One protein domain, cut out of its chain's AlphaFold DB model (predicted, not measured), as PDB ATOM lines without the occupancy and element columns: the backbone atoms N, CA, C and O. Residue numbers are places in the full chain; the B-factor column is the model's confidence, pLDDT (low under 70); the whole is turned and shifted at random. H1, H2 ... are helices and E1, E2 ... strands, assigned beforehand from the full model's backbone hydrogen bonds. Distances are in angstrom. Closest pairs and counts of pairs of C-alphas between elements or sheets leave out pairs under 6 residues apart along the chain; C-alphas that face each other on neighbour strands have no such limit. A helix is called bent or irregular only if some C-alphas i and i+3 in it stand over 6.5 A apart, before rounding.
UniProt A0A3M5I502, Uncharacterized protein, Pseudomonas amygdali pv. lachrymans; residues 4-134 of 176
ATOM      1  N   ALA A   4      66.395  64.862  28.414       75.94
ATOM      2  CA  ALA A   4      65.962  66.240  28.632       75.94
ATOM      3  C   ALA A   4      64.825  66.358  29.667       75.94
ATOM      4  O   ALA A   4      64.839  67.288  30.461       75.94
ATOM      5  N   GLU A   5      63.857  65.433  29.710       81.81
ATOM      6  CA  GLU A   5      62.790  65.456  30.730       81.81
ATOM      7  C   GLU A   5      63.330  65.209  32.143       81.81
ATOM      8  O   GLU A   5      62.919  65.876  33.091       81.81
ATOM      9  N   GLU A   6      64.277  64.281  32.282       89.44
ATOM     10  CA  GLU A   6      64.923  64.002  33.564       89.44
ATOM     11  C   GLU A   6      65.733  65.213  34.049       89.44
ATOM     12  O   GLU A   6      65.560  65.659  35.185       89.44
ATOM     13  N   LEU A   7      66.524  65.824  33.162       90.94
ATOM     14  CA  LEU A   7      67.255  67.063  33.445       90.94
ATOM     15  C   LEU A   7      66.322  68.198  33.873       90.94
ATOM     16  O   LEU A   7      66.590  68.861  34.871       90.94
ATOM     17  N   LYS A   8      65.194  68.388  33.179       90.00
ATOM     18  CA  LYS A   8      64.202  69.399  33.569       90.00
ATOM     19  C   LYS A   8      63.695  69.178  34.989       90.00
ATOM     20  O   LYS A   8      63.632  70.135  35.752       90.00
ATOM     21  N   SER A   9      63.355  67.938  35.346       90.38
ATOM     22  CA  SER A   9      62.863  67.621  36.693       90.38
ATOM     23  C   SER A   9      63.911  67.836  37.786       90.38
ATOM     24  O   SER A   9      63.552  68.194  38.900       90.38
ATOM     25  N   ARG A  10      65.199  67.651  37.467       92.94
ATOM     26  CA  ARG A  10      66.310  67.863  38.404       92.94
ATOM     27  C   ARG A  10      66.647  69.338  38.602       92.94
ATOM     28  O   ARG A  10      66.973  69.733  39.711       92.94
ATOM     29  N   LEU A  11      66.609  70.123  37.527       93.38
ATOM     30  CA  LEU A  11      67.001  71.535  37.541       93.38
ATOM     31  C   LEU A  11      65.870  72.457  38.006       93.38
ATOM     32  O   LEU A  11      66.134  73.555  38.487       93.38
ATOM     33  N   ARG A  12      64.608  72.052  37.837       92.62
ATOM     34  CA  ARG A  12      63.446  72.859  38.214       92.62
ATOM     35  C   ARG A  12      63.019  72.575  39.653       92.62
ATOM     36  O   ARG A  12      62.677  71.443  39.982       92.62
ATOM     37  N   ILE A  13      62.907  73.632  40.452       90.12
ATOM     38  CA  ILE A  13      62.353  73.602  41.810       90.12
ATOM     39  C   ILE A  13      61.185  74.587  41.841       90.12
ATOM     40  O   ILE A  13      61.383  75.798  41.823       90.12
ATOM     41  N   GLU A  14      59.957  74.066  41.811       87.38
ATOM     42  CA  GLU A  14      58.722  74.860  41.711       87.38
ATOM     43  C   GLU A  14      58.743  75.886  40.551       87.38
ATOM     44  O   GLU A  14      58.687  75.511  39.373       87.38
ATOM     45  N   HIS A  15      58.803  77.182  40.874       86.88
ATOM     46  CA  HIS A  15      58.867  78.307  39.936       86.88
ATOM     47  C   HIS A  15      60.294  78.844  39.732       86.88
ATOM     48  O   HIS A  15      60.485  79.902  39.123       86.88
ATOM     49  N   CYS A  16      61.286  78.105  40.218       92.19
ATOM     50  CA  CYS A  16      62.697  78.447  40.190       92.19
ATOM     51  C   CYS A  16      63.521  77.373  39.466       92.19
ATOM     52  O   CYS A  16      63.055  76.267  39.173       92.19
ATOM     53  N   VAL A  17      64.763  77.729  39.159       93.38
ATOM     54  CA  VAL A  17      65.780  76.864  38.571       93.38
ATOM     55  C   VAL A  17      67.043  76.892  39.432       93.38
ATOM     56  O   VAL A  17      67.475  77.954  39.889       93.38
ATOM     57  N   ASP A  18      67.627  75.715  39.643       95.31
ATOM     58  CA  ASP A  18      68.942  75.533  40.255       95.31
ATOM     59  C   ASP A  18      70.016  75.779  39.182       95.31
ATOM     60  O   ASP A  18      70.414  74.880  38.434       95.31
ATOM     61  N   MET A  19      70.417  77.047  39.038       93.75
ATOM     62  CA  MET A  19      71.437  77.429  38.057       93.75
ATOM     63  C   MET A  19      72.825  76.958  38.459       93.75
ATOM     64  O   MET A  19      73.615  76.672  37.570       93.75
ATOM     65  N   GLN A  20      73.107  76.823  39.754       93.31
ATOM     66  CA  GLN A  20      74.392  76.312  40.218       93.31
ATOM     67  C   GLN A  20      74.593  74.869  39.741       93.31
ATOM     68  O   GLN A  20      75.601  74.563  39.111       93.31
ATOM     69  N   LEU A  21      73.579  74.015  39.908       94.62
ATOM     70  CA  LEU A  21      73.610  72.660  39.358       94.62
ATOM     71  C   LEU A  21      73.702  72.668  37.823       94.62
ATOM     72  O   LEU A  21      74.430  71.865  37.242       94.62
ATOM     73  N   ALA A  22      72.985  73.566  37.139       94.25
ATOM     74  CA  ALA A  22      73.087  73.676  35.683       94.25
ATOM     75  C   ALA A  22      74.510  74.049  35.226       94.25
ATOM     76  O   ALA A  22      74.976  73.531  34.213       94.25
ATOM     77  N   ILE A  23      75.189  74.922  35.969       95.19
ATOM     78  CA  ILE A  23      76.546  75.411  35.707       95.19
ATOM     79  C   ILE A  23      77.586  74.304  35.919       95.19
ATOM     80  O   ILE A  23      78.399  74.066  35.024       95.19
ATOM     81  N   GLU A  24      77.502  73.562  37.025       95.44
ATOM     82  CA  GLU A  24      78.326  72.370  37.283       95.44
ATOM     83  C   GLU A  24      78.173  71.349  36.141       95.44
ATOM     84  O   GLU A  24      79.144  70.871  35.552       95.44
ATOM     85  N   MET A  25      76.929  71.062  35.746       95.56
ATOM     86  CA  MET A  25      76.654  70.111  34.669       95.56
ATOM     87  C   MET A  25      77.154  70.603  33.304       95.56
ATOM     88  O   MET A  25      77.645  69.798  32.511       95.56
ATOM     89  N   LEU A  26      77.023  71.901  33.009       94.06
ATOM     90  CA  LEU A  26      77.497  72.495  31.758       94.06
ATOM     91  C   LEU A  26      79.022  72.500  31.675       94.06
ATOM     92  O   LEU A  26      79.556  72.114  30.639       94.06
ATOM     93  N   SER A  27      79.722  72.904  32.737       94.50
ATOM     94  CA  SER A  27      81.191  72.935  32.757       94.50
ATOM     95  C   SER A  27      81.783  71.539  32.545       94.50
ATOM     96  O   SER A  27      82.651  71.358  31.688       94.50
ATOM     97  N   SER A  28      81.234  70.530  33.231       95.38
ATOM     98  CA  SER A  28      81.614  69.126  33.059       95.38
ATOM     99  C   SER A  28      81.332  68.626  31.638       95.38
ATOM    100  O   SER A  28      82.225  68.077  30.995       95.38
ATOM    101  N   ALA A  29      80.127  68.859  31.103       93.81
ATOM    102  CA  ALA A  29      79.770  68.401  29.760       93.81
ATOM    103  C   ALA A  29      80.620  69.063  28.663       93.81
ATOM    104  O   ALA A  29      81.076  68.381  27.746       93.81
ATOM    105  N   ILE A  30      80.871  70.369  28.766       91.44
ATOM    106  CA  ILE A  30      81.685  71.104  27.792       91.44
ATOM    107  C   ILE A  30      83.143  70.642  27.852       91.44
ATOM    108  O   ILE A  30      83.742  70.426  26.796       91.44
ATOM    109  N   SER A  31      83.680  70.423  29.057       92.06
ATOM    110  CA  SER A  31      85.026  69.870  29.261       92.06
ATOM    111  C   SER A  31      85.197  68.501  28.613       92.06
ATOM    112  O   SER A  31      86.207  68.240  27.966       92.06
ATOM    113  N   GLU A  32      84.188  67.639  28.721       92.06
ATOM    114  CA  GLU A  32      84.224  66.309  28.115       92.06
ATOM    115  C   GLU A  32      84.056  66.314  26.588       92.06
ATOM    116  O   GLU A  32      84.637  65.471  25.905       92.06
ATOM    117  N   GLU A  33      83.220  67.204  26.045       89.12
ATOM    118  CA  GLU A  33      82.761  67.114  24.651       89.12
ATOM    119  C   GLU A  33      83.419  68.112  23.699       89.12
ATOM    120  O   GLU A  33      83.464  67.866  22.493       89.12
ATOM    121  N   ILE A  34      83.880  69.254  24.209       85.94
ATOM    122  CA  ILE A  34      84.309  70.380  23.375       85.94
ATOM    123  C   ILE A  34      85.720  70.824  23.751       85.94
ATOM    124  O   ILE A  34      86.610  70.811  22.899       85.94
ATOM    125  N   ARG A  35      85.918  71.257  24.998       85.62
ATOM    126  CA  ARG A  35      87.195  71.757  25.519       85.62
ATOM    127  C   ARG A  35      87.127  71.944  27.025       85.62
ATOM    128  O   ARG A  35      86.079  72.342  27.524       85.62
ATOM    129  N   ASP A  36      88.273  71.807  27.687       88.62
ATOM    130  CA  ASP A  36      88.421  72.123  29.109       88.62
ATOM    131  C   ASP A  36      87.864  73.517  29.427       88.62
ATOM    132  O   ASP A  36      88.245  74.524  28.808       88.62
ATOM    133  N   LEU A  37      86.940  73.544  30.385       87.44
ATOM    134  CA  LEU A  37      86.209  74.721  30.814       87.44
ATOM    135  C   LEU A  37      86.007  74.684  32.327       87.44
ATOM    136  O   LEU A  37      85.467  73.721  32.865       87.44
ATOM    137  N   ASP A  38      86.413  75.757  32.995       90.19
ATOM    138  CA  ASP A  38      86.271  75.885  34.442       90.19
ATOM    139  C   ASP A  38      84.830  76.238  34.839       90.19
ATOM    140  O   ASP A  38      84.168  77.048  34.181       90.19
ATOM    141  N   GLU A  39      84.354  75.660  35.939       93.62
ATOM    142  CA  GLU A  39      83.048  75.968  36.517       93.62
ATOM    143  C   GLU A  39      82.966  77.443  36.926       93.62
ATOM    144  O   GLU A  39      81.966  78.100  36.632       93.62
ATOM    145  N   GLU A  40      84.046  77.998  37.495       93.88
ATOM    146  CA  GLU A  40      84.115  79.416  37.878       93.88
ATOM    147  C   GLU A  40      83.872  80.343  36.682       93.88
ATOM    148  O   GLU A  40      83.231  81.389  36.809       93.88
ATOM    149  N   PHE A  41      84.334  79.950  35.494       92.56
ATOM    150  CA  PHE A  41      84.112  80.724  34.280       92.56
ATOM    151  C   PHE A  41      82.638  80.704  33.860       92.56
ATOM    152  O   PHE A  41      82.057  81.750  33.567       92.56
ATOM    153  N   VAL A  42      82.012  79.524  33.853       93.69
ATOM    154  CA  VAL A  42      80.590  79.389  33.498       93.69
ATOM    155  C   VAL A  42      79.716  80.146  34.501       93.69
ATOM    156  O   VAL A  42      78.774  80.838  34.100       93.69
ATOM    157  N   GLN A  43      80.073  80.090  35.787       94.69
ATOM    158  CA  GLN A  43      79.449  80.887  36.838       94.69
ATOM    159  C   GLN A  43      79.608  82.388  36.576       94.69
ATOM    160  O   GLN A  43      78.618  83.114  36.592       94.69
ATOM    161  N   ALA A  44      80.808  82.858  36.225       93.19
ATOM    162  CA  ALA A  44      81.043  84.264  35.905       93.19
ATOM    163  C   ALA A  44      80.219  84.748  34.693       93.19
ATOM    164  O   ALA A  44      79.717  85.876  34.702       93.19
ATOM    165  N   CYS A  45      80.024  83.911  33.664       92.06
ATOM    166  CA  CYS A  45      79.124  84.223  32.546       92.06
ATOM    167  C   CYS A  45      77.674  84.407  33.014       92.06
ATOM    168  O   CYS A  45      76.972  85.311  32.544       92.06
ATOM    169  N   TRP A  46      77.211  83.554  33.930       94.00
ATOM    170  CA  TRP A  46      75.873  83.665  34.500       94.00
ATOM    171  C   TRP A  46      75.733  84.919  35.368       94.00
ATOM    172  O   TRP A  46      74.817  85.712  35.146       94.00
ATOM    173  N   ASP A  47      76.678  85.164  36.270       92.69
ATOM    174  CA  ASP A  47      76.656  86.313  37.178       92.69
ATOM    175  C   ASP A  47      76.734  87.643  36.426       92.69
ATOM    176  O   ASP A  47      76.012  88.583  36.752       92.69
ATOM    177  N   THR A  48      77.530  87.705  35.353       92.00
ATOM    178  CA  THR A  48      77.576  88.861  34.438       92.00
ATOM    179  C   THR A  48      76.224  89.101  33.764       92.00
ATOM    180  O   THR A  48      75.857  90.239  33.458       92.00
ATOM    181  N   SER A  49      75.461  88.031  33.532       87.88
ATOM    182  CA  SER A  49      74.154  88.117  32.892       87.88
ATOM    183  C   SER A  49      73.060  88.603  33.839       87.88
ATOM    184  O   SER A  49      72.129  89.284  33.400       87.88
ATOM    185  N   VAL A  50      73.159  88.278  35.126       89.38
ATOM    186  CA  VAL A  50      72.204  88.688  36.158       89.38
ATOM    187  C   VAL A  50      72.386  90.174  36.487       89.38
ATOM    188  O   VAL A  50      73.494  90.679  36.632       89.38
ATOM    189  N   LYS A  51      71.279  90.913  36.615       86.56
ATOM    190  CA  LYS A  51      71.295  92.341  36.972       86.56
ATOM    191  C   LYS A  51      70.584  92.576  38.296       86.56
ATOM    192  O   LYS A  51      69.766  91.779  38.733       86.56
ATOM    193  N   MET A  52      70.807  93.747  38.888       87.75
ATOM    194  CA  MET A  52      70.180  94.152  40.156       87.75
ATOM    195  C   MET A  52      68.637  94.093  40.137       87.75
ATOM    196  O   MET A  52      68.005  93.832  41.153       87.75
ATOM    197  N   GLU A  53      68.003  94.297  38.978       86.25
ATOM    198  CA  GLU A  53      66.541  94.173  38.819       86.25
ATOM    199  C   GLU A  53      66.016  92.726  38.919       86.25
ATOM    200  O   GLU A  53      64.804  92.512  38.979       86.25
ATOM    201  N   ASP A  54      66.905  91.729  38.914       84.38
ATOM    202  CA  ASP A  54      66.559  90.316  39.071       84.38
ATOM    203  C   ASP A  54      66.479  89.888  40.541       84.38
ATOM    204  O   ASP A  54      65.811  88.898  40.823       84.38
ATOM    205  N   SER A  55      67.076  90.642  41.478       86.88
ATOM    206  CA  SER A  55      67.154  90.287  42.906       86.88
ATOM    207  C   SER A  55      65.825  89.874  43.560       86.88
ATOM    208  O   SER A  55      65.846  88.917  44.325       86.88
ATOM    209  N   PRO A  56      64.657  90.485  43.258       88.12
ATOM    210  CA  PRO A  56      63.374  90.044  43.825       88.12
ATOM    211  C   PRO A  56      62.938  88.628  43.417       88.12
ATOM    212  O   PRO A  56      61.946  88.118  43.929       88.12
ATOM    213  N   HIS A  57      63.620  88.027  42.445       85.56
ATOM    214  CA  HIS A  57      63.342  86.699  41.913       85.56
ATOM    215  C   HIS A  57      64.476  85.715  42.206       85.56
ATOM    216  O   HIS A  57      64.504  84.644  41.610       85.56
ATOM    217  N   ILE A  58      65.419  86.080  43.073       90.06
ATOM    218  CA  ILE A  58      66.496  85.209  43.533       90.06
ATOM    219  C   ILE A  58      66.169  84.838  44.974       90.06
ATOM    220  O   ILE A  58      65.902  85.719  45.791       90.06
ATOM    221  N   ILE A  59      66.143  83.543  45.270       91.44
ATOM    222  CA  ILE A  59      65.826  83.023  46.601       91.44
ATOM    223  C   ILE A  59      66.939  82.095  47.068       91.44
ATOM    224  O   ILE A  59      67.591  81.445  46.255       91.44
ATOM    225  N   GLU A  60      67.130  82.013  48.378       90.06
ATOM    226  CA  GLU A  60      67.989  81.005  48.989       90.06
ATOM    227  C   GLU A  60      67.118  79.875  49.543       90.06
ATOM    228  O   GLU A  60      66.194  80.128  50.316       90.06
ATOM    229  N   ASP A  61      67.411  78.636  49.156       84.00
ATOM    230  CA  ASP A  61      66.752  77.435  49.673       84.00
ATOM    231  C   ASP A  61      67.799  76.377  50.027       84.00
ATOM    232  O   ASP A  61      68.624  75.993  49.199       84.00
ATOM    233  N   GLY A  62      67.821  75.938  51.287       76.25
ATOM    234  CA  GLY A  62      68.762  74.911  51.750       76.25
ATOM    235  C   GLY A  62      70.247  75.242  51.521       76.25
ATOM    236  O   GLY A  62      71.049  74.325  51.342       76.25
ATOM    237  N   GLY A  63      70.615  76.529  51.500       79.19
ATOM    238  CA  GLY A  63      71.978  76.989  51.201       79.19
ATOM    239  C   GLY A  63      72.316  77.059  49.708       79.19
ATOM    240  O   GLY A  63      73.486  77.217  49.367       79.19
ATOM    241  N   ARG A  64      71.319  76.934  48.824       83.88
ATOM    242  CA  ARG A  64      71.458  77.087  47.372       83.88
ATOM    243  C   ARG A  64      70.762  78.347  46.893       83.88
ATOM    244  O   ARG A  64      69.651  78.646  47.324       83.88
ATOM    245  N   THR A  65      71.382  79.028  45.941       90.25
ATOM    246  CA  THR A  65      70.777  80.173  45.261       90.25
ATOM    247  C   THR A  65      69.929  79.682  44.095       90.25
ATOM    248  O   THR A  65      70.449  79.165  43.104       90.25
ATOM    249  N   LEU A  66      68.615  79.859  44.192       93.56
ATOM    250  CA  LEU A  66      67.669  79.529  43.134       93.56
ATOM    251  C   LEU A  66      67.215  80.793  42.413       93.56
ATOM    252  O   LEU A  66      66.952  81.833  43.021       93.56
ATOM    253  N   TYR A  67      67.070  80.685  41.097       91.44
ATOM    254  CA  TYR A  67      66.655  81.796  40.249       91.44
ATOM    255  C   TYR A  67      65.248  81.535  39.740       91.44
ATOM    256  O   TYR A  67      64.974  80.490  39.156       91.44
ATOM    257  N   GLY A  68      64.343  82.490  39.911       87.75
ATOM    258  CA  GLY A  68      63.011  82.419  39.328       87.75
ATOM    259  C   GLY A  68      63.110  82.206  37.817       87.75
ATOM    260  O   GLY A  68      63.907  82.856  37.138       87.75
ATOM    261  N   ILE A  69      62.267  81.335  37.262       86.62
ATOM    262  CA  ILE A  69      62.266  81.022  35.823       86.62
ATOM    263  C   ILE A  69      62.162  82.283  34.923       86.62
ATOM    264  O   ILE A  69      62.791  82.304  33.859       86.62
ATOM    265  N   PRO A  70      61.482  83.386  35.320       82.00
ATOM    266  CA  PRO A  70      61.541  84.650  34.579       82.00
ATOM    267  C   PRO A  70      62.945  85.262  34.442       82.00
ATOM    268  O   PRO A  70      63.221  85.917  33.437       82.00
ATOM    269  N   VAL A  71      63.838  85.063  35.418       85.06
ATOM    270  CA  VAL A  71      65.239  85.510  35.334       85.06
ATOM    271  C   VAL A  71      65.955  84.733  34.238       85.06
ATOM    272  O   VAL A  71      66.533  85.351  33.345       85.06
ATOM    273  N   LEU A  72      65.822  83.402  34.237       83.88
ATOM    274  CA  LEU A  72      66.368  82.549  33.178       83.88
ATOM    275  C   LEU A  72      65.871  82.997  31.800       83.88
ATOM    276  O   LEU A  72      66.684  83.251  30.919       83.88
ATOM    277  N   PHE A  73      64.565  83.213  31.625       81.81
ATOM    278  CA  PHE A  73      64.014  83.715  30.359       81.81
ATOM    279  C   PHE A  73      64.642  85.044  29.903       81.81
ATOM    280  O   PHE A  73      64.969  85.197  28.728       81.81
ATOM    281  N   ARG A  74      64.829  86.006  30.818       79.75
ATOM    282  CA  ARG A  74      65.394  87.328  30.493       79.75
ATOM    283  C   ARG A  74      66.890  87.293  30.194       79.75
ATOM    284  O   ARG A  74      67.364  88.142  29.440       79.75
ATOM    285  N   ARG A  75      67.638  86.392  30.835       86.00
ATOM    286  CA  ARG A  75      69.111  86.406  30.836       86.00
ATOM    287  C   ARG A  75      69.753  85.331  29.974       86.00
ATOM    288  O   ARG A  75      70.898  85.516  29.573       86.00
ATOM    289  N   TYR A  76      69.013  84.278  29.616       83.19
ATOM    290  CA  TYR A  76      69.534  83.131  28.869       83.19
ATOM    291  C   TYR A  76      70.316  83.529  27.615       83.19
ATOM    292  O   TYR A  76      71.415  83.036  27.405       83.19
ATOM    293  N   GLY A  77      69.779  84.443  26.797       80.44
ATOM    294  CA  GLY A  77      70.440  84.849  25.553       80.44
ATOM    295  C   GLY A  77      71.813  85.487  25.777       80.44
ATOM    296  O   GLY A  77      72.744  85.200  25.037       80.44
ATOM    297  N   HIS A  78      71.960  86.307  26.823       82.75
ATOM    298  CA  HIS A  78      73.249  86.925  27.138       82.75
ATOM    299  C   HIS A  78      74.239  85.903  27.705       82.75
ATOM    300  O   HIS A  78      75.380  85.858  27.256       82.75
ATOM    301  N   PHE A  79      73.769  85.035  28.605       87.06
ATOM    302  CA  PHE A  79      74.557  83.936  29.156       87.06
ATOM    303  C   PHE A  79      75.088  83.004  28.058       87.06
ATOM    304  O   PHE A  79      76.289  82.754  27.985       87.06
ATOM    305  N   ALA A  80      74.209  82.544  27.163       85.25
ATOM    306  CA  ALA A  80      74.569  81.655  26.064       85.25
ATOM    307  C   ALA A  80      75.545  82.308  25.076       85.25
ATOM    308  O   ALA A  80      76.408  81.613  24.542       85.25
ATOM    309  N   ASN A  81      75.434  83.623  24.853       83.00
ATOM    310  CA  ASN A  81      76.366  84.365  24.008       83.00
ATOM    311  C   ASN A  81      77.762  84.452  24.645       83.00
ATOM    312  O   ASN A  81      78.737  84.093  23.997       83.00
ATOM    313  N   LEU A  82      77.857  84.851  25.922       84.31
ATOM    314  CA  LEU A  82      79.135  84.923  26.650       84.31
ATOM    315  C   LEU A  82      79.846  83.563  26.692       84.31
ATOM    316  O   LEU A  82      81.051  83.471  26.461       84.31
ATOM    317  N   LEU A  83      79.084  82.498  26.954       84.75
ATOM    318  CA  LEU A  83      79.609  81.137  26.967       84.75
ATOM    319  C   LEU A  83      80.078  80.702  25.567       84.75
ATOM    320  O   LEU A  83      81.153  80.121  25.424       84.75
ATOM    321  N   GLY A  84      79.304  81.025  24.528       81.06
ATOM    322  CA  GLY A  84      79.628  80.700  23.139       81.06
ATOM    323  C   GLY A  84      80.873  81.405  22.605       81.06
ATOM    324  O   GLY A  84      81.692  80.763  21.945       81.06
ATOM    325  N   GLU A  85      81.057  82.689  22.923       80.69
ATOM    326  CA  GLU A  85      82.254  83.464  22.557       80.69
ATOM    327  C   GLU A  85      83.532  82.792  23.080       80.69
ATOM    328  O   GLU A  85      84.504  82.613  22.337       80.69
ATOM    329  N   PHE A  86      83.508  82.331  24.335       77.25
ATOM    330  CA  PHE A  86      84.627  81.604  24.930       77.25
ATOM    331  C   PHE A  86      84.861  80.247  24.265       77.25
ATOM    332  O   PHE A  86      85.996  79.892  23.932       77.25
ATOM    333  N   VAL A  87      83.793  79.473  24.062       75.31
ATOM    334  CA  VAL A  87      83.908  78.121  23.512       75.31
ATOM    335  C   VAL A  87      84.456  78.149  22.083       75.31
ATOM    336  O   VAL A  87      85.322  77.337  21.754       75.31
ATOM    337  N   LEU A  88      84.034  79.116  21.264       67.75
ATOM    338  CA  LEU A  88      84.450  79.232  19.866       67.75
ATOM    339  C   LEU A  88      85.780  79.972  19.649       67.75
ATOM    340  O   LEU A  88      86.316  79.883  18.546       67.75
ATOM    341  N   ASN A  89      86.330  80.673  20.653       61.03
ATOM    342  CA  ASN A  89      87.454  81.616  20.490       61.03
ATOM    343  C   ASN A  89      87.220  82.630  19.344       61.03
ATOM    344  O   ASN A  89      88.146  82.928  18.583       61.03
ATOM    345  N   GLN A  90      85.990  83.113  19.148       52.38
ATOM    346  CA  GLN A  90      85.664  84.004  18.029       52.38
ATOM    347  C   GLN A  90      84.799  85.193  18.456       52.38
ATOM    348  O   GLN A  90      83.791  85.012  19.130       52.38
ATOM    349  N   ASP A  91      85.153  86.380  17.944       48.53
ATOM    350  CA  ASP A  91      84.337  87.610  17.903       48.53
ATOM    351  C   ASP A  91      83.176  87.457  16.892       48.53
ATOM    352  O   ASP A  91      83.023  88.233  15.942       48.53
ATOM    353  N   GLN A  92      82.374  86.398  17.010       43.28
ATOM    354  CA  GLN A  92      81.168  86.288  16.195       43.28
ATOM    355  C   GLN A  92      80.050  87.070  16.882       43.28
ATOM    356  O   GLN A  92      79.698  86.789  18.019       43.28
ATOM    357  N   GLY A  93      79.556  88.097  16.186       45.00
ATOM    358  CA  GLY A  93      78.710  89.161  16.724       45.00
ATOM    359  C   GLY A  93      77.426  88.744  17.471       45.00
ATOM    360  O   GLY A  93      77.066  87.575  17.543       45.00
ATOM    361  N   PRO A  94      76.667  89.737  17.970       43.44
ATOM    362  CA  PRO A  94      75.858  89.662  19.198       43.44
ATOM    363  C   PRO A  94      74.566  88.815  19.162       43.44
ATOM    364  O   PRO A  94      73.655  89.075  19.942       43.44
ATOM    365  N   ASN A  95      74.430  87.832  18.268       46.34
ATOM    366  CA  ASN A  95      73.165  87.123  18.037       46.34
ATOM    367  C   ASN A  95      73.273  85.587  17.972       46.34
ATOM    368  O   ASN A  95      72.359  84.952  17.447       46.34
ATOM    369  N   ILE A  96      74.330  84.963  18.503       49.59
ATOM    370  CA  ILE A  96      74.416  83.493  18.521       49.59
ATOM    371  C   ILE A  96      73.622  82.940  19.709       49.59
ATOM    372  O   ILE A  96      74.062  82.981  20.855       49.59
ATOM    373  N   THR A  97      72.449  82.368  19.437       57.06
ATOM    374  CA  THR A  97      71.702  81.579  20.427       57.06
ATOM    375  C   THR A  97      71.986  80.094  20.228       57.06
ATOM    376  O   THR A  97      71.394  79.468  19.356       57.06
ATOM    377  N   ASP A  98      72.886  79.535  21.037       56.34
ATOM    378  CA  ASP A  98      73.306  78.118  21.093       56.34
ATOM    379  C   ASP A  98      73.878  77.496  19.806       56.34
ATOM    380  O   ASP A  98      74.340  76.360  19.847       56.34
ATOM    381  N   GLU A  99      73.898  78.201  18.670       62.22
ATOM    382  CA  GLU A  99      74.451  77.681  17.402       62.22
ATOM    383  C   GLU A  99      75.963  77.405  17.483       62.22
ATOM    384  O   GLU A  99      76.532  76.755  16.607       62.22
ATOM    385  N   TRP A 100      76.606  77.859  18.561       69.56
ATOM    386  CA  TRP A 100      77.987  77.549  18.895       69.56
ATOM    387  C   TRP A 100      78.198  76.110  19.377       69.56
ATOM    388  O   TRP A 100      79.328  75.628  19.334       69.56
ATOM    389  N   VAL A 101      77.149  75.411  19.831       72.50
ATOM    390  CA  VAL A 101      77.258  74.030  20.317       72.50
ATOM    391  C   VAL A 101      77.300  73.075  19.122       72.50
ATOM    392  O   VAL A 101      76.309  72.965  18.391       72.50
ATOM    393  N   PRO A 102      78.402  72.335  18.903       71.25
ATOM    394  CA  PRO A 102      78.471  71.371  17.815       71.25
ATOM    395  C   PRO A 102      77.416  70.273  17.991       71.25
ATOM    396  O   PRO A 102      77.171  69.811  19.104       71.25
ATOM    397  N   GLN A 103      76.863  69.747  16.893       71.25
ATOM    398  CA  GLN A 103      75.964  68.576  16.953       71.25
ATOM    399  C   GLN A 103      76.628  67.340  17.595       71.25
ATOM    400  O   GLN A 103      75.939  66.436  18.060       71.25
ATOM    401  N   ALA A 104      77.963  67.313  17.631       70.81
ATOM    402  CA  ALA A 104      78.769  66.289  18.284       70.81
ATOM    403  C   ALA A 104      78.897  66.454  19.815       70.81
ATOM    404  O   ALA A 104      79.530  65.604  20.432       70.81
ATOM    405  N   ALA A 105      78.289  67.484  20.423       84.06
ATOM    406  CA  ALA A 105      78.263  67.729  21.872       84.06
ATOM    407  C   ALA A 105      76.852  67.490  22.474       84.06
ATOM    408  O   ALA A 105      76.152  68.432  22.872       84.06
ATOM    409  N   PRO A 106      76.360  66.234  22.473       87.19
ATOM    410  CA  PRO A 106      74.980  65.915  22.824       87.19
ATOM    411  C   PRO A 106      74.632  66.150  24.300       87.19
ATOM    412  O   PRO A 106      73.466  66.447  24.588       87.19
ATOM    413  N   LYS A 107      75.572  66.024  25.246       90.88
ATOM    414  CA  LYS A 107      75.313  66.294  26.672       90.88
ATOM    415  C   LYS A 107      75.124  67.788  26.894       90.88
ATOM    416  O   LYS A 107      74.116  68.184  27.480       90.88
ATOM    417  N   THR A 108      76.021  68.599  26.337       89.38
ATOM    418  CA  THR A 108      75.945  70.064  26.372       89.38
ATOM    419  C   THR A 108      74.610  70.540  25.799       89.38
ATOM    420  O   THR A 108      73.855  71.261  26.456       89.38
ATOM    421  N   LEU A 109      74.250  70.043  24.610       86.75
ATOM    422  CA  LEU A 109      72.983  70.379  23.963       86.75
ATOM    423  C   LEU A 109      71.765  69.941  24.793       86.75
ATOM    424  O   LEU A 109      70.770  70.665  24.854       86.75
ATOM    425  N   SER A 110      71.830  68.776  25.444       89.38
ATOM    426  CA  SER A 110      70.735  68.265  26.280       89.38
ATOM    427  C   SER A 110      70.461  69.167  27.484       89.38
ATOM    428  O   SER A 110      69.295  69.405  27.802       89.38
ATOM    429  N   ILE A 111      71.505  69.703  28.125       91.56
ATOM    430  CA  ILE A 111      71.368  70.592  29.288       91.56
ATOM    431  C   ILE A 111      70.767  71.939  28.871       91.56
ATOM    432  O   ILE A 111      69.771  72.374  29.450       91.56
ATOM    433  N   LEU A 112      71.292  72.561  27.812       89.56
ATOM    434  CA  LEU A 112      70.745  73.814  27.274       89.56
ATOM    435  C   LEU A 112      69.289  73.652  26.809       89.56
ATOM    436  O   LEU A 112      68.426  74.488  27.089       89.56
ATOM    437  N   THR A 113      68.978  72.521  26.170       88.94
ATOM    438  CA  THR A 113      67.606  72.173  25.777       88.94
ATOM    439  C   THR A 113      66.697  72.007  26.993       88.94
ATOM    440  O   THR A 113      65.550  72.456  26.958       88.94
ATOM    441  N   ALA A 114      67.183  71.407  28.084       90.25
ATOM    442  CA  ALA A 114      66.420  71.291  29.322       90.25
ATOM    443  C   ALA A 114      66.119  72.672  29.926       90.25
ATOM    444  O   ALA A 114      64.959  72.946  30.232       90.25
ATOM    445  N   LEU A 115      67.103  73.577  30.000       89.19
ATOM    446  CA  LEU A 115      66.905  74.956  30.473       89.19
ATOM    447  C   LEU A 115      65.843  75.703  29.645       89.19
ATOM    448  O   LEU A 115      64.893  76.264  30.198       89.19
ATOM    449  N   LYS A 116      65.928  75.636  28.310       85.75
ATOM    450  CA  LYS A 116      64.905  76.186  27.399       85.75
ATOM    451  C   LYS A 116      63.531  75.541  27.599       85.75
ATOM    452  O   LYS A 116      62.496  76.213  27.526       85.75
ATOM    453  N   GLY A 117      63.509  74.236  27.846       85.12
ATOM    454  CA  GLY A 117      62.297  73.471  28.101       85.12
ATOM    455  C   GLY A 117      61.609  73.863  29.410       85.12
ATOM    456  O   GLY A 117      60.386  73.973  29.417       85.12
ATOM    457  N   ILE A 118      62.366  74.148  30.479       86.44
ATOM    458  CA  ILE A 118      61.833  74.676  31.751       86.44
ATOM    459  C   ILE A 118      61.117  76.002  31.509       86.44
ATOM    460  O   ILE A 118      59.972  76.173  31.925       86.44
ATOM    461  N   VAL A 119      61.760  76.920  30.786       83.56
ATOM    462  CA  VAL A 119      61.179  78.229  30.460       83.56
ATOM    463  C   VAL A 119      59.906  78.078  29.631       83.56
ATOM    464  O   VAL A 119      58.885  78.687  29.939       83.56
ATOM    465  N   THR A 120      59.946  77.235  28.599       83.19
ATOM    466  CA  THR A 120      58.795  76.998  27.717       83.19
ATOM    467  C   THR A 120      57.619  76.404  28.489       83.19
ATOM    468  O   THR A 120      56.485  76.858  28.337       83.19
ATOM    469  N   GLN A 121      57.886  75.419  29.349       86.62
ATOM    470  CA  GLN A 121      56.871  74.799  30.192       86.62
ATOM    471  C   GLN A 121      56.257  75.817  31.161       86.62
ATOM    472  O   GLN A 121      55.035  75.917  31.238       86.62
ATOM    473  N   TYR A 122      57.083  76.620  31.833       83.19
ATOM    474  CA  TYR A 122      56.622  77.670  32.740       83.19
ATOM    475  C   TYR A 122      55.742  78.709  32.034       83.19
ATOM    476  O   TYR A 122      54.676  79.058  32.533       83.19
ATOM    477  N   LEU A 123      56.131  79.177  30.843       78.00
ATOM    478  CA  LEU A 123      55.303  80.097  30.054       78.00
ATOM    479  C   LEU A 123      53.960  79.464  29.658       78.00
ATOM    480  O   LEU A 123      52.938  80.151  29.646       78.00
ATOM    481  N   GLY A 124      53.949  78.160  29.364       79.44
ATOM    482  CA  GLY A 124      52.725  77.396  29.129       79.44
ATOM    483  C   GLY A 124      51.813  77.360  30.358       79.44
ATOM    484  O   GLY A 124      50.631  77.679  30.249       79.44
ATOM    485  N   GLU A 125      52.367  77.037  31.526       83.44
ATOM    486  CA  GLU A 125      51.650  76.993  32.807       83.44
ATOM    487  C   GLU A 125      51.069  78.364  33.179       83.44
ATOM    488  O   GLU A 125      49.867  78.474  33.424       83.44
ATOM    489  N   VAL A 126      51.879  79.426  33.109       78.94
ATOM    490  CA  VAL A 126      51.429  80.804  33.366       78.94
ATOM    491  C   VAL A 126      50.343  81.220  32.375       78.94
ATOM    492  O   VAL A 126      49.367  81.854  32.763       78.94
ATOM    493  N   SER A 127      50.449  80.851  31.096       72.38
ATOM    494  CA  SER A 127      49.412  81.150  30.097       72.38
ATOM    495  C   SER A 127      48.074  80.471  30.424       72.38
ATOM    496  O   SER A 127      47.012  81.092  30.304       72.38
ATOM    497  N   VAL A 128      48.111  79.215  30.884       80.44
ATOM    498  CA  VAL A 128      46.918  78.481  31.337       80.44
ATOM    499  C   VAL A 128      46.324  79.138  32.581       80.44
ATOM    500  O   VAL A 128      45.121  79.398  32.614       80.44
ATOM    501  N   GLU A 129      47.155  79.470  33.565       77.38
ATOM    502  CA  GLU A 129      46.729  80.143  34.792       77.38
ATOM    503  C   GLU A 129      46.108  81.517  34.495       77.38
ATOM    504  O   GLU A 129      45.038  81.850  35.007       77.38
ATOM    505  N   MET A 130      46.716  82.298  33.598       66.88
ATOM    506  CA  MET A 130      46.171  83.569  33.118       66.88
ATOM    507  C   MET A 130      44.791  83.399  32.500       66.88
ATOM    508  O   MET A 130      43.878  84.168  32.812       66.88
ATOM    509  N   LYS A 131      44.623  82.388  31.644       72.38
ATOM    510  CA  LYS A 131      43.336  82.090  31.020       72.38
ATOM    511  C   LYS A 131      42.289  81.692  32.060       72.38
ATOM    512  O   LYS A 131      41.157  82.157  31.970       72.38
ATOM    513  N   GLN A 132      42.662  80.902  33.064       75.44
ATOM    514  CA  GLN A 132      41.763  80.513  34.153       75.44
ATOM    515  C   GLN A 132      41.365  81.706  35.035       75.44
ATOM    516  O   GLN A 132      40.191  81.860  35.354       75.44
ATOM    517  N   LYS A 133      42.316  82.580  35.392       67.25
ATOM    518  CA  LYS A 133      42.078  83.731  36.282       67.25
ATOM    519  C   LYS A 133      41.379  84.905  35.600       67.25
ATOM    520  O   LYS A 133      40.606  85.611  36.237       67.25
ATOM    521  N   THR A 134      41.666  85.153  34.323       63.50
ATOM    522  CA  THR A 134      41.209  86.364  33.611       63.50
ATOM    523  C   THR A 134      40.236  86.082  32.466       63.50
ATOM    524  O   THR A 134      39.755  87.017  31.826       63.50
TER     525      THR A 134
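What this domain is: This is residues 4 to 134 of the 176 residues of an uncharacterized protein of Pseudomonas amygdali pv. lachrymans (UniProt A0A3M5I502). What shape is this? Long H6 runs along one side of a cluster of crossed helices, H1, H2, H3 and H5, and its residues 124 to 134 stick out as an arm; a small strand hairpin, E1 and E2, packs by residues 19 to 21 of H2. What builds it? The printed part has 131 residues, mostly helix, in the order H1 H2 H3 H4 E1 E2 H5 H6. How large? It is compact, with a radius of gyration of the C-alphas of 15.0 A, spanning 48 by 29 by 29 A.

How they stand to each other: Which atoms pair the strands? E1, residues 58 to 61, and E2, residues 64 to 68, form an antiparallel hairpin; N 59 and O 66, 2.9 A apart, are within hydrogen-bond range. What follows outward? H2, residues 19 to 33, touches H3, residues 39 to 49, at a steep tilt of 53 degrees, closest at C-alphas 27 and 39, 5.2 A. H5, residues 69 to 88, touches H3 with residues 75 to 83 alone, closest at C-alphas 79 and 46, 5.5 A. H4, residues 52 to 57, only just touches H5, with 3 pairs of C-alphas within 8 A, the closest 54 and 71, 6.2 A. And H6? H6, residues 106 to 134, forms a helical hairpin with H5, closest at C-alphas 119 and 69, 6.1 A; with residues 110 to 118 alone it touches H1, residues 4 to 11, closest at C-alphas 114 and 4, 5.1 A. Are the helix backbones whole? Every O i to N i+4 pair is within hydrogen-bond range in H1, H2, H3 and H6, 14 of 16 in H5 and 0 of 2 in H4, where 2 of 3 O i to N i+3 pairs are.

Where its parts are: Where are the ends? C-alpha 4 begins H1 at (65.962, 66.240, 28.632); C-alpha 134 ends H6 at (41.209, 86.364, 33.611). How long are the helices? H6 measures 40.9 A, H5 27.4 A and H2 20.4 A. Which are irregular? H4, with C-alphas 53 and 56 7.2 A apart, and H5, with C-alphas 74 and 77 7.5 A apart and a kink of 52 degrees near residue 76.

The domain as a whole: Is anything cut or long? The printed part has no cut; residues 89 to 105 make the long link from H5 to H6. Where is confidence low? pLDDT is under 70 at residues 88 to 100, 130 and 133 to 134.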